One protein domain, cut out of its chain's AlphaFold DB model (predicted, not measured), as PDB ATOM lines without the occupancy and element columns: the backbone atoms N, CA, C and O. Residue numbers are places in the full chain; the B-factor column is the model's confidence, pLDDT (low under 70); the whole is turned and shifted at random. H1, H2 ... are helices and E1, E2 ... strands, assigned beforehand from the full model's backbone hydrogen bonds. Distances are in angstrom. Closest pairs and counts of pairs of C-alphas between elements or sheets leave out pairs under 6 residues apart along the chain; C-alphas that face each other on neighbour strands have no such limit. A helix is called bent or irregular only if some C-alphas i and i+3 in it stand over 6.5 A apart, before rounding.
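Overview. This is residues 2 to 94 of the 173 residues of the protein "Peptidyl-Asp metalloendopeptidase" of Xanthomonas campestris pv. phaseoli (UniProt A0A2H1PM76). A small three-stranded sheet lies between helices, H1 packed on one face and H4 on the other, with short H3 beside H4. H2 sits off the sheet, and residues 2 to 16, with no named element, run round the outside. The 93 printed residues hold H1 H2 E1 E2 E3 H3 H4 in chain order, under half of them in these elements; the class is mixed, helices and strands, and the sheet, E1 E3 E2, is mixed too. The whole is compact, radius of gyration of the C-alphas 12.2 A, spanning 31 by 27 by 21 A.

Along the chain. H1, residues 17 to 25, begins at C-alpha 17 (20.455, 25.171, 6.762) and is 12.1 A long. H2 is residues 34 to 41, 10.7 A. E1 is residues 47 to 51, 12.9 A; E2, 58 to 60, 6.8 A; E3, 71 to 75, 14.0 A. H3, residues 76 to 81, 9.1 A, is irregular: C-alphas 77 and 80 are 7.1 A apart. H4, residues 84 to 92, 12.4 A, ends at C-alpha 92 (16.068, 9.847, 6.141).

Arrangement. E1 and E3 are parallel at 23 degrees, with N 49 and O 72 at 2.9 A. The hairpin E2 and E3 is antiparallel, N 59 and O 73 at 2.8 A. The domain has three layers, helices on both faces of the sheet: H3 and H4 lie on the same face, and H1 lies on the opposite face. H1 is over E3, slantwise at 39 degrees on the local plane, height over the sheet 8.4 A; C-alphas of Leu 21 and Ser 73 are closest, 5.8 A. H4 runs along E2 at 16 degrees on the local plane, height 6.9 A; C-alphas of Ala 60 and Glu 88 are closest, 5.0 A. H3 and H4 touch only at the corner, closest C-alphas Ala 79 and Phe 85, 4.7 A. H2 is close to H1 but not clearly touching, closest C-alphas Phe 24 and Ile 35, 7.9 A. Every O i to N i+4 pair is within hydrogen-bond range in H1, H2 and H4; H3 has 0 of 2, and 1 of 3 for O i to N i+3.

Size, cuts and confidence. The C-alphas of Asn 28 and Gly 81, the farthest apart, are 33.4 A apart. The printed part has no cut, no link is long, and no printed residue is under 70 in pLDDT.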
ATOM      1  N   GLN A   2      28.368   2.259   8.513       94.75
ATOM      2  CA  GLN A   2      29.828   2.364   8.487       94.75
ATOM      3  C   GLN A   2      30.207   3.692   7.824       94.75
ATOM      4  O   GLN A   2      29.521   4.138   6.908       94.75
ATOM      5  N   LEU A   3      31.289   4.325   8.285       96.50
ATOM      6  CA  LEU A   3      31.848   5.491   7.605       96.50
ATOM      7  C   LEU A   3      32.516   5.036   6.300       96.50
ATOM      8  O   LEU A   3      33.530   4.342   6.345       96.50
ATOM      9  N   ALA A   4      31.948   5.429   5.162       97.69
ATOM     10  CA  ALA A   4      32.507   5.135   3.842       97.69
ATOM     11  C   ALA A   4      33.641   6.103   3.462       97.69
ATOM     12  O   ALA A   4      34.675   5.695   2.935       97.69
ATOM     13  N   ARG A   5      33.464   7.396   3.758       97.50
ATOM     14  CA  ARG A   5      34.421   8.461   3.449       97.50
ATOM     15  C   ARG A   5      34.231   9.643   4.396       97.50
ATOM     16  O   ARG A   5      33.107   9.972   4.759       97.50
ATOM     17  N   TYR A   6      35.338  10.288   4.747       97.00
ATOM     18  CA  TYR A   6      35.370  11.627   5.327       97.00
ATOM     19  C   TYR A   6      36.188  12.528   4.403       97.00
ATOM     20  O   TYR A   6      37.258  12.125   3.941       97.00
ATOM     21  N   GLU A   7      35.688  13.726   4.126       96.38
ATOM     22  CA  GLU A   7      36.400  14.734   3.351       96.38
ATOM     23  C   GLU A   7      35.951  16.143   3.729       96.38
ATOM     24  O   GLU A   7      34.818  16.361   4.158       96.38
ATOM     25  N   THR A   8      36.859  17.097   3.567       95.38
ATOM     26  CA  THR A   8      36.581  18.528   3.693       95.38
ATOM     27  C   THR A   8      36.363  19.115   2.308       95.38
ATOM     28  O   THR A   8      37.099  18.781   1.378       95.38
ATOM     29  N   ILE A   9      35.405  20.025   2.171       91.75
ATOM     30  CA  ILE A   9      35.080  20.664   0.894       91.75
ATOM     31  C   ILE A   9      35.325  22.163   1.030       91.75
ATOM     32  O   ILE A   9      35.043  22.748   2.074       91.75
ATOM     33  N   SER A  10      35.834  22.793  -0.027       92.94
ATOM     34  CA  SER A  10      35.947  24.252  -0.098       92.94
ATOM     35  C   SER A  10      34.567  24.866  -0.352       92.94
ATOM     36  O   SER A  10      34.236  25.221  -1.483       92.94
ATOM     37  N   TYR A  11      33.750  24.945   0.695       95.56
ATOM     38  CA  TYR A  11      32.409  25.519   0.678       95.56
ATOM     39  C   TYR A  11      32.290  26.610   1.743       95.56
ATOM     40  O   TYR A  11      32.658  26.394   2.895       95.56
ATOM     41  N   THR A  12      31.758  27.770   1.362       96.31
ATOM     42  CA  THR A  12      31.424  28.839   2.309       96.31
ATOM     43  C   THR A  12      29.964  28.700   2.710       96.31
ATOM     44  O   THR A  12      29.072  28.866   1.873       96.31
ATOM     45  N   GLU A  13      29.726  28.413   3.987       96.25
ATOM     46  CA  GLU A  13      28.383  28.298   4.554       96.25
ATOM     47  C   GLU A  13      27.597  29.598   4.397       96.25
ATOM     48  O   GLU A  13      28.125  30.700   4.557       96.25
ATOM     49  N   THR A  14      26.309  29.474   4.086       97.25
ATOM     50  CA  THR A  14      25.435  30.644   3.906       97.25
ATOM     51  C   THR A  14      24.873  31.180   5.215       97.25
ATOM     52  O   THR A  14      24.285  32.260   5.229       97.25
ATOM     53  N   GLY A  15      24.994  30.411   6.301       96.00
ATOM     54  CA  GLY A  15      24.251  30.648   7.535       96.00
ATOM     55  C   GLY A  15      22.794  30.172   7.463       96.00
ATOM     56  O   GLY A  15      22.043  30.375   8.417       96.00
ATOM     57  N   ASN A  16      22.373  29.478   6.396       97.06
ATOM     58  CA  ASN A  16      21.016  28.952   6.236       97.06
ATOM     59  C   ASN A  16      21.016  27.442   5.936       97.06
ATOM     60  O   ASN A  16      21.360  27.018   4.836       97.06
ATOM     61  N   PHE A  17      20.524  26.636   6.886       96.62
ATOM     62  CA  PHE A  17      20.455  25.171   6.762       96.62
ATOM     63  C   PHE A  17      19.751  24.687   5.493       96.62
ATOM     64  O   PHE A  17      20.214  23.735   4.867       96.62
ATOM     65  N   THR A  18      18.638  25.319   5.111       97.00
ATOM     66  CA  THR A  18      17.865  24.926   3.928       97.00
ATOM     67  C   THR A  18      18.676  25.149   2.657       97.00
ATOM     68  O   THR A  18      18.727  24.266   1.800       97.00
ATOM     69  N   THR A  19      19.338  26.302   2.537       98.06
ATOM     70  CA  THR A  19      20.198  26.617   1.392       98.06
ATOM     71  C   THR A  19      21.433  25.721   1.352       98.06
ATOM     72  O   THR A  19      21.738  25.166   0.297       98.06
ATOM     73  N   ASP A  20      22.111  25.529   2.486       98.19
ATOM     74  CA  ASP A  20      23.318  24.700   2.572       98.19
ATOM     75  C   ASP A  20      23.009  23.224   2.261       98.19
ATOM     76  O   ASP A  20      23.717  22.591   1.478       98.19
ATOM     77  N   LEU A  21      21.898  22.683   2.779       98.31
ATOM     78  CA  LEU A  21      21.444  21.328   2.457       98.31
ATOM     79  C   LEU A  21      21.017  21.188   0.991       98.31
ATOM     80  O   LEU A  21      21.267  20.152   0.371       98.31
ATOM     81  N   GLN A  22      20.355  22.203   0.424       98.00
ATOM     82  CA  GLN A  22      19.993  22.196  -0.991       98.00
ATOM     83  C   GLN A  22      21.244  22.106  -1.866       98.00
ATOM     84  O   GLN A  22      21.309  21.211  -2.705       98.00
ATOM     85  N   ARG A  23      22.237  22.963  -1.615       98.19
ATOM     86  CA  ARG A  23      23.525  22.946  -2.321       98.19
ATOM     87  C   ARG A  23      24.266  21.629  -2.143       98.19
ATOM     88  O   ARG A  23      24.868  21.127  -3.075       98.19
ATOM     89  N   PHE A  24      24.179  21.020  -0.963       98.12
ATOM     90  CA  PHE A  24      24.817  19.729  -0.725       98.12
ATOM     91  C   PHE A  24      24.169  18.579  -1.512       98.12
ATOM     92  O   PHE A  24      24.867  17.671  -1.949       98.12
ATOM     93  N   ARG A  25      22.841  18.582  -1.708       97.31
ATOM     94  CA  ARG A  25      22.146  17.465  -2.381       97.31
ATOM     95  C   ARG A  25      21.986  17.612  -3.894       97.31
ATOM     96  O   ARG A  25      21.688  16.617  -4.551       97.31
ATOM     97  N   VAL A  26      22.080  18.819  -4.450       96.81
ATOM     98  CA  VAL A  26      21.906  19.054  -5.894       96.81
ATOM     99  C   VAL A  26      23.226  18.763  -6.616       96.81
ATOM    100  O   VAL A  26      24.287  19.029  -6.076       96.81
ATOM    101  N   THR A  27      23.173  18.134  -7.796       94.62
ATOM    102  CA  THR A  27      24.357  17.535  -8.448       94.62
ATOM    103  C   THR A  27      25.116  18.441  -9.413       94.62
ATOM    104  O   THR A  27      26.152  18.014  -9.907       94.62
ATOM    105  N   ASN A  28      24.560  19.597  -9.783       94.44
ATOM    106  CA  ASN A  28      25.113  20.487 -10.812       94.44
ATOM    107  C   ASN A  28      24.673  21.945 -10.583       94.44
ATOM    108  O   ASN A  28      24.205  22.604 -11.516       94.44
ATOM    109  N   ASP A  29      24.710  22.429  -9.342       95.81
ATOM    110  CA  ASP A  29      24.361  23.828  -9.036       95.81
ATOM    111  C   ASP A  29      25.588  24.731  -8.840       95.81
ATOM    112  O   ASP A  29      25.445  25.918  -8.534       95.81
ATOM    113  N   GLY A  30      26.788  24.185  -9.070       96.50
ATOM    114  CA  GLY A  30      28.058  24.876  -8.896       96.50
ATOM    115  C   GLY A  30      28.577  24.842  -7.459       96.50
ATOM    116  O   GLY A  30      29.629  25.426  -7.190       96.50
ATOM    117  N   TYR A  31      27.881  24.172  -6.535       97.12
ATOM    118  CA  TYR A  31      28.288  24.037  -5.142       97.12
ATOM    119  C   TYR A  31      28.494  22.571  -4.783       97.12
ATOM    120  O   TYR A  31      27.599  21.750  -4.895       97.12
ATOM    121  N   MET A  32      29.685  22.245  -4.277       96.56
ATOM    122  CA  MET A  32      29.998  20.907  -3.757       96.56
ATOM    123  C   MET A  32      29.743  19.754  -4.749       96.56
ATOM    124  O   MET A  32      29.725  18.607  -4.326       96.56
ATOM    125  N   ASP A  33      29.621  20.008  -6.058       96.44
ATOM    126  CA  ASP A  33      29.258  18.990  -7.061       96.44
ATOM    127  C   ASP A  33      30.184  17.748  -7.030       96.44
ATOM    128  O   ASP A  33      29.766  16.617  -7.301       96.44
ATOM    129  N   SER A  34      31.447  17.927  -6.618       96.12
ATOM    130  CA  SER A  34      32.424  16.842  -6.451       96.12
ATOM    131  C   SER A  34      31.999  15.770  -5.438       96.12
ATOM    132  O   SER A  34      32.396  14.609  -5.590       96.12
ATOM    133  N   ILE A  35      31.154  16.101  -4.455       96.50
ATOM    134  CA  ILE A  35      30.687  15.153  -3.433       96.50
ATOM    135  C   ILE A  35      29.856  14.028  -4.034       96.50
ATOM    136  O   ILE A  35      29.865  12.920  -3.512       96.50
ATOM    137  N   HIS A  36      29.169  14.263  -5.154       97.19
ATOM    138  CA  HIS A  36      28.362  13.230  -5.808       97.19
ATOM    139  C   HIS A  36      29.245  12.195  -6.505       97.19
ATOM    140  O   HIS A  36      28.954  11.000  -6.464       97.19
ATOM    141  N   THR A  37      30.373  12.638  -7.067       97.00
ATOM    142  CA  THR A  37      31.406  11.737  -7.600       97.00
ATOM    143  C   THR A  37      32.059  10.938  -6.475       97.00
ATOM    144  O   THR A  37      32.197   9.719  -6.590       97.00
ATOM    145  N   SER A  38      32.399  11.598  -5.362       97.31
ATOM    146  CA  SER A  38      32.936  10.944  -4.163       97.31
ATOM    147  C   SER A  38      31.961   9.900  -3.607       97.31
ATOM    148  O   SER A  38      32.324   8.739  -3.422       97.31
ATOM    149  N   ARG A  39      30.681  10.262  -3.466       97.31
ATOM    150  CA  ARG A  39      29.608   9.383  -2.987       97.31
ATOM    151  C   ARG A  39      29.468   8.116  -3.832       97.31
ATOM    152  O   ARG A  39      29.302   7.038  -3.271       97.31
ATOM    153  N   ASN A  40      29.579   8.226  -5.155       97.81
ATOM    154  CA  ASN A  40      29.577   7.063  -6.049       97.81
ATOM    155  C   ASN A  40      30.872   6.240  -5.930       97.81
ATOM    156  O   ASN A  40      30.816   5.017  -5.885       97.81
ATOM    157  N   THR A  41      32.028   6.904  -5.849       98.38
ATOM    158  CA  THR A  41      33.352   6.253  -5.781       98.38
ATOM    159  C   THR A  41      33.514   5.396  -4.529       98.38
ATOM    160  O   THR A  41      34.053   4.296  -4.597       98.38
ATOM    161  N   TYR A  42      33.041   5.896  -3.388       98.12
ATOM    162  CA  TYR A  42      33.154   5.221  -2.094       98.12
ATOM    163  C   TYR A  42      31.873   4.487  -1.686       98.12
ATOM    164  O   TYR A  42      31.734   4.142  -0.516       98.12
ATOM    165  N   THR A  43      30.931   4.301  -2.621       97.50
ATOM    166  CA  THR A  43      29.642   3.623  -2.394       97.50
ATOM    167  C   THR A  43      28.931   4.112  -1.125       97.50
ATOM    168  O   THR A  43      28.516   3.328  -0.276       97.50
ATOM    169  N   ALA A  44      28.859   5.433  -0.939       98.25
ATOM    170  CA  ALA A  44      28.274   6.027   0.257       98.25
ATOM    171  C   ALA A  44      26.753   6.206   0.098       98.25
ATOM    172  O   ALA A  44      26.268   7.023  -0.689       98.25
ATOM    173  N   ASP A  45      25.980   5.474   0.897       98.50
ATOM    174  CA  ASP A  45      24.516   5.492   0.837       98.50
ATOM    175  C   ASP A  45      23.883   6.795   1.328       98.50
ATOM    176  O   ASP A  45      22.837   7.200   0.828       98.50
ATOM    177  N   VAL A  46      24.503   7.469   2.294       98.56
ATOM    178  CA  VAL A  46      23.974   8.677   2.940       98.56
ATOM    179  C   VAL A  46      25.067   9.733   3.004       98.56
ATOM    180  O   VAL A  46      26.183   9.444   3.434       98.56
ATOM    181  N   GLY A  47      24.742  10.961   2.604       98.31
ATOM    182  CA  GLY A  47      25.600  12.125   2.813       98.31
ATOM    183  C   GLY A  47      25.172  12.908   4.052       98.31
ATOM    184  O   GLY A  47      23.993  13.215   4.215       98.31
ATOM    185  N   VAL A  48      26.118  13.292   4.907       98.50
ATOM    186  CA  VAL A  48      25.867  14.257   5.987       98.50
ATOM    187  C   VAL A  48      26.916  15.355   5.909       98.50
ATOM    188  O   VAL A  48      28.106  15.058   5.983       98.50
ATOM    189  N   ILE A  49      26.481  16.606   5.768       98.06
ATOM    190  CA  ILE A  49      27.366  17.768   5.868       98.06
ATOM    191  C   ILE A  49      27.362  18.287   7.306       98.06
ATOM    192  O   ILE A  49      26.308  18.474   7.915       98.06
ATOM    193  N   VAL A  50      28.552  18.494   7.858       97.88
ATOM    194  CA  VAL A  50      28.734  19.083   9.185       97.88
ATOM    195  C   VAL A  50      29.055  20.560   8.999       97.88
ATOM    196  O   VAL A  50      30.001  20.883   8.287       97.88
ATOM    197  N   LEU A  51      28.246  21.420   9.612       97.06
ATOM    198  CA  LEU A  51      28.264  22.872   9.448       97.06
ATOM    199  C   LEU A  51      28.631  23.575  10.762       97.06
ATOM    200  O   LEU A  51      28.389  23.036  11.849       97.06
ATOM    201  N   ASP A  52      29.130  24.802  10.663       96.56
ATOM    202  CA  ASP A  52      29.273  25.781  11.744       96.56
ATOM    203  C   ASP A  52      28.130  26.808  11.720       96.56
ATOM    204  O   ASP A  52      28.307  28.022  11.630       96.56
ATOM    205  N   ASN A  53      26.907  26.287  11.823       95.44
ATOM    206  CA  ASN A  53      25.688  27.078  11.876       95.44
ATOM    207  C   ASN A  53      24.857  26.672  13.095       95.44
ATOM    208  O   ASN A  53      24.303  25.577  13.138       95.44
ATOM    209  N   SER A  54      24.724  27.564  14.076       95.50
ATOM    210  CA  SER A  54      24.008  27.283  15.326       95.50
ATOM    211  C   SER A  54      22.499  27.554  15.276       95.50
ATOM    212  O   SER A  54      21.837  27.473  16.310       95.50
ATOM    213  N   SER A  55      21.939  27.913  14.113       95.12
ATOM    214  CA  SER A  55      20.510  28.260  13.980       95.12
ATOM    215  C   SER A  55      19.583  27.064  14.224       95.12
ATOM    216  O   SER A  55      18.471  27.228  14.722       95.12
ATOM    217  N   TYR A  56      20.056  25.859  13.896       94.69
ATOM    218  CA  TYR A  56      19.408  24.577  14.158       94.69
ATOM    219  C   TYR A  56      20.469  23.551  14.550       94.69
ATOM    220  O   TYR A  56      21.658  23.753  14.325       94.69
ATOM    221  N   CYS A  57      20.045  22.418  15.106       97.06
ATOM    222  CA  CYS A  57      20.968  21.316  15.358       97.06
ATOM    223  C   CYS A  57      21.124  20.360  14.161       97.06
ATOM    224  O   CYS A  57      22.111  19.625  14.097       97.06
ATOM    225  N   GLY A  58      20.181  20.368  13.219       98.00
ATOM    226  CA  GLY A  58      20.221  19.535  12.027       98.00
ATOM    227  C   GLY A  58      19.018  19.753  11.114       98.00
ATOM    228  O   GLY A  58      18.035  20.382  11.511       98.00
ATOM    229  N   LEU A  59      19.140  19.273   9.879       98.62
ATOM    230  CA  LEU A  59      18.064  19.224   8.898       98.62
ATOM    231  C   LEU A  59      18.284  18.045   7.941       98.62
ATOM    232  O   LEU A  59      19.238  18.023   7.164       98.62
ATOM    233  N   ALA A  60      17.374  17.079   7.959       98.69
ATOM    234  CA  ALA A  60      17.264  16.067   6.917       98.69
ATOM    235  C   ALA A  60      16.498  16.597   5.695       98.69
ATOM    236  O   ALA A  60      15.615  17.445   5.800       98.69
ATOM    237  N   SER A  61      16.784  16.040   4.518       98.19
ATOM    238  CA  SER A  61      16.076  16.386   3.276       98.19
ATOM    239  C   SER A  61      14.585  16.009   3.270       98.19
ATOM    240  O   SER A  61      13.847  16.472   2.396       98.19
ATOM    241  N   GLY A  62      14.148  15.156   4.201       97.50
ATOM    242  CA  GLY A  62      12.766  14.717   4.340       97.50
ATOM    243  C   GLY A  62      12.590  13.517   5.272       97.50
ATOM    244  O   GLY A  62      13.550  13.000   5.844       97.50
ATOM    245  N   ILE A  63      11.333  13.077   5.398       98.50
ATOM    246  CA  ILE A  63      10.936  11.866   6.127       98.50
ATOM    247  C   ILE A  63      10.849  10.701   5.145       98.50
ATOM    248  O   ILE A  63       9.905  10.596   4.362       98.50
ATOM    249  N   GLY A  64      11.830   9.810   5.213       98.38
ATOM    250  CA  GLY A  64      12.081   8.817   4.180       98.38
ATOM    251  C   GLY A  64      12.839   9.432   3.013       98.38
ATOM    252  O   GLY A  64      12.539  10.528   2.541       98.38
ATOM    253  N   SER A  65      13.845   8.710   2.546       98.25
ATOM    254  CA  SER A  65      14.712   9.153   1.466       98.25
ATOM    255  C   SER A  65      14.822   8.098   0.377       98.25
ATOM    256  O   SER A  65      14.435   6.941   0.546       98.25
ATOM    257  N   ASN A  66      15.339   8.528  -0.764       98.19
ATOM    258  CA  ASN A  66      15.810   7.667  -1.832       98.19
ATOM    259  C   ASN A  66      17.273   8.019  -2.146       98.19
ATOM    260  O   ASN A  66      17.840   8.957  -1.580       98.19
ATOM    261  N   ALA A  67      17.865   7.307  -3.101       97.62
ATOM    262  CA  ALA A  67      19.233   7.526  -3.557       97.62
ATOM    263  C   ALA A  67      19.580   9.004  -3.846       97.62
ATOM    264  O   ALA A  67      20.689   9.439  -3.527       97.62
ATOM    265  N   ALA A  68      18.652   9.777  -4.420       96.94
ATOM    266  CA  ALA A  68      18.856  11.185  -4.759       96.94
ATOM    267  C   ALA A  68      18.652  12.130  -3.562       96.94
ATOM    268  O   ALA A  68      19.246  13.203  -3.529       96.94
ATOM    269  N   SER A  69      17.835  11.750  -2.576       98.06
ATOM    270  CA  SER A  69      17.510  12.607  -1.433       98.06
ATOM    271  C   SER A  69      18.208  12.234  -0.127       98.06
ATOM    272  O   SER A  69      18.055  12.983   0.824       98.06
ATOM    273  N   ALA A  70      18.981  11.150  -0.029       98.50
ATOM    274  CA  ALA A  70      19.623  10.714   1.222       98.50
ATOM    275  C   ALA A  70      20.786  11.620   1.688       98.50
ATOM    276  O   ALA A  70      21.954  11.231   1.678       98.50
ATOM    277  N   PHE A  71      20.440  12.841   2.090       98.75
ATOM    278  CA  PHE A  71      21.329  13.909   2.520       98.75
ATOM    279  C   PHE A  71      20.758  14.626   3.746       98.75
ATOM    280  O   PHE A  71      19.554  14.882   3.815       98.75
ATOM    281  N   ALA A  72      21.626  14.988   4.684       98.75
ATOM    282  CA  ALA A  72      21.289  15.812   5.841       98.75
ATOM    283  C   ALA A  72      22.411  16.809   6.160       98.75
ATOM    284  O   ALA A  72      23.558  16.610   5.761       98.75
ATOM    285  N   SER A  73      22.086  17.862   6.902       98.50
ATOM    286  CA  SER A  73      23.044  18.802   7.483       98.50
ATOM    287  C   SER A  73      22.946  18.802   9.005       98.50
ATOM    288  O   SER A  73      21.876  18.577   9.567       98.50
ATOM    289  N   VAL A  74      24.071  19.007   9.691       98.56
ATOM    290  CA  VAL A  74      24.170  18.921  11.157       98.56
ATOM    291  C   VAL A  74      25.101  20.009  11.674       98.56
ATOM    292  O   VAL A  74      26.208  20.161  11.164       98.56
ATOM    293  N   TYR A  75      24.693  20.724  12.724       98.19
ATOM    294  CA  TYR A  75      25.602  21.621  13.441       98.19
ATOM    295  C   TYR A  75      26.615  20.797  14.242       98.19
ATOM    296  O   TYR A  75      26.213  19.934  15.031       98.19
ATOM    297  N   TRP A  76      27.916  21.056  14.074       96.88
ATOM    298  CA  TRP A  76      28.985  20.230  14.655       96.88
ATOM    299  C   TRP A  76      28.830  20.002  16.165       96.88
ATOM    300  O   TRP A  76      29.027  18.883  16.639       96.88
ATOM    301  N   ASN A  77      28.402  21.020  16.918       97.12
ATOM    302  CA  ASN A  77      28.257  20.925  18.372       97.12
ATOM    303  C   ASN A  77      27.076  20.013  18.772       97.12
ATOM    304  O   ASN A  77      27.148  19.259  19.742       97.12
ATOM    305  N   CYS A  78      26.007  19.985  17.968       97.38
ATOM    306  CA  CYS A  78      24.859  19.108  18.210       97.38
ATOM    307  C   CYS A  78      25.073  17.663  17.729       97.38
ATOM    308  O   CYS A  78      24.299  16.782  18.117       97.38
ATOM    309  N   ALA A  79      26.094  17.395  16.902       96.75
ATOM    310  CA  ALA A  79      26.271  16.111  16.221       96.75
ATOM    311  C   ALA A  79      26.270  14.916  17.186       96.75
ATOM    312  O   ALA A  79      25.512  13.963  16.985       96.75
ATOM    313  N   THR A  80      27.069  14.997  18.255       91.62
ATOM    314  CA  THR A  80      27.147  13.979  19.315       91.62
ATOM    315  C   THR A  80      26.500  14.447  20.615       91.62
ATOM    316  O   THR A  80      25.752  13.680  21.208       91.62
ATOM    317  N   GLY A  81      26.713  15.702  21.034       83.94
ATOM    318  CA  GLY A  81      26.205  16.233  22.308       83.94
ATOM    319  C   GLY A  81      24.677  16.282  22.402       83.94
ATOM    320  O   GLY A  81      24.118  16.140  23.487       83.94
ATOM    321  N   TYR A  82      23.997  16.416  21.260       93.50
ATOM    322  CA  TYR A  82      22.533  16.409  21.161       93.50
ATOM    323  C   TYR A  82      21.996  15.300  20.236       93.50
ATOM    324  O   TYR A  82      20.798  15.248  19.926       93.50
ATOM    325  N   TYR A  83      22.898  14.395  19.835       97.62
ATOM    326  CA  TYR A  83      22.685  13.239  18.960       97.62
ATOM    327  C   TYR A  83      22.084  13.567  17.585       97.62
ATOM    328  O   TYR A  83      21.461  12.710  16.955       97.62
ATOM    329  N   SER A  84      22.271  14.794  17.089       98.06
ATOM    330  CA  SER A  84      21.637  15.238  15.845       98.06
ATOM    331  C   SER A  84      22.119  14.484  14.616       98.06
ATOM    332  O   SER A  84      21.329  14.248  13.711       98.06
ATOM    333  N   PHE A  85      23.362  14.001  14.605       98.19
ATOM    334  CA  PHE A  85      23.853  13.200  13.485       98.19
ATOM    335  C   PHE A  85      22.985  11.957  13.249       98.19
ATOM    336  O   PHE A  85      22.548  11.686  12.132       98.19
ATOM    337  N   ALA A  86      22.689  11.219  14.319       98.25
ATOM    338  CA  ALA A  86      21.813  10.060  14.235       98.25
ATOM    339  C   ALA A  86      20.344  10.473  14.040       98.25
ATOM    340  O   ALA A  86      19.654   9.820  13.264       98.25
ATOM    341  N   HIS A  87      19.884  11.560  14.671       98.75
ATOM    342  CA  HIS A  87      18.522  12.087  14.510       98.75
ATOM    343  C   HIS A  87      18.165  12.357  13.041       98.75
ATOM    344  O   HIS A  87      17.168  11.832  12.544       98.75
ATOM    345  N   GLU A  88      19.008  13.105  12.322       98.75
ATOM    346  CA  GLU A  88      18.729  13.451  10.924       98.75
ATOM    347  C   GLU A  88      18.767  12.217  10.013       98.75
ATOM    348  O   GLU A  88      17.931  12.052   9.125       98.75
ATOM    349  N   ILE A  89      19.676  11.277  10.276       98.69
ATOM    350  CA  ILE A  89      19.682   9.975   9.596       98.69
ATOM    351  C   ILE A  89      18.401   9.176   9.892       98.69
ATOM    352  O   ILE A  89      17.917   8.431   9.035       98.69
ATOM    353  N   GLY A  90      17.840   9.320  11.094       98.75
ATOM    354  CA  GLY A  90      16.541   8.763  11.458       98.75
ATOM    355  C   GLY A  90      15.438   9.276  10.540       98.75
ATOM    356  O   GLY A  90      14.695   8.473   9.977       98.75
ATOM    357  N   HIS A  91      15.377  10.592  10.319       98.88
ATOM    358  CA  HIS A  91      14.434  11.190   9.372       98.88
ATOM    359  C   HIS A  91      14.586  10.625   7.958       98.88
ATOM    360  O   HIS A  91      13.592  10.209   7.364       98.88
ATOM    361  N   LEU A  92      15.815  10.473   7.451       98.88
ATOM    362  CA  LEU A  92      16.068   9.847   6.141       98.88
ATOM    363  C   LEU A  92      15.576   8.391   6.053       98.88
ATOM    364  O   LEU A  92      15.265   7.912   4.961       98.88
ATOM    365  N   GLN A  93      15.465   7.705   7.191       98.75
ATOM    366  CA  GLN A  93      14.895   6.363   7.340       98.75
ATOM    367  C   GLN A  93      13.418   6.374   7.765       98.75
ATOM    368  O   GLN A  93      12.905   5.368   8.236       98.75
ATOM    369  N   SER A  94      12.716   7.493   7.586       98.69
ATOM    370  CA  SER A  94      11.290   7.666   7.895       98.69
ATOM    371  C   SER A  94      10.913   7.729   9.377       98.69
ATOM    372  O   SER A  94       9.722   7.721   9.686       98.69
TER     373      SER A  94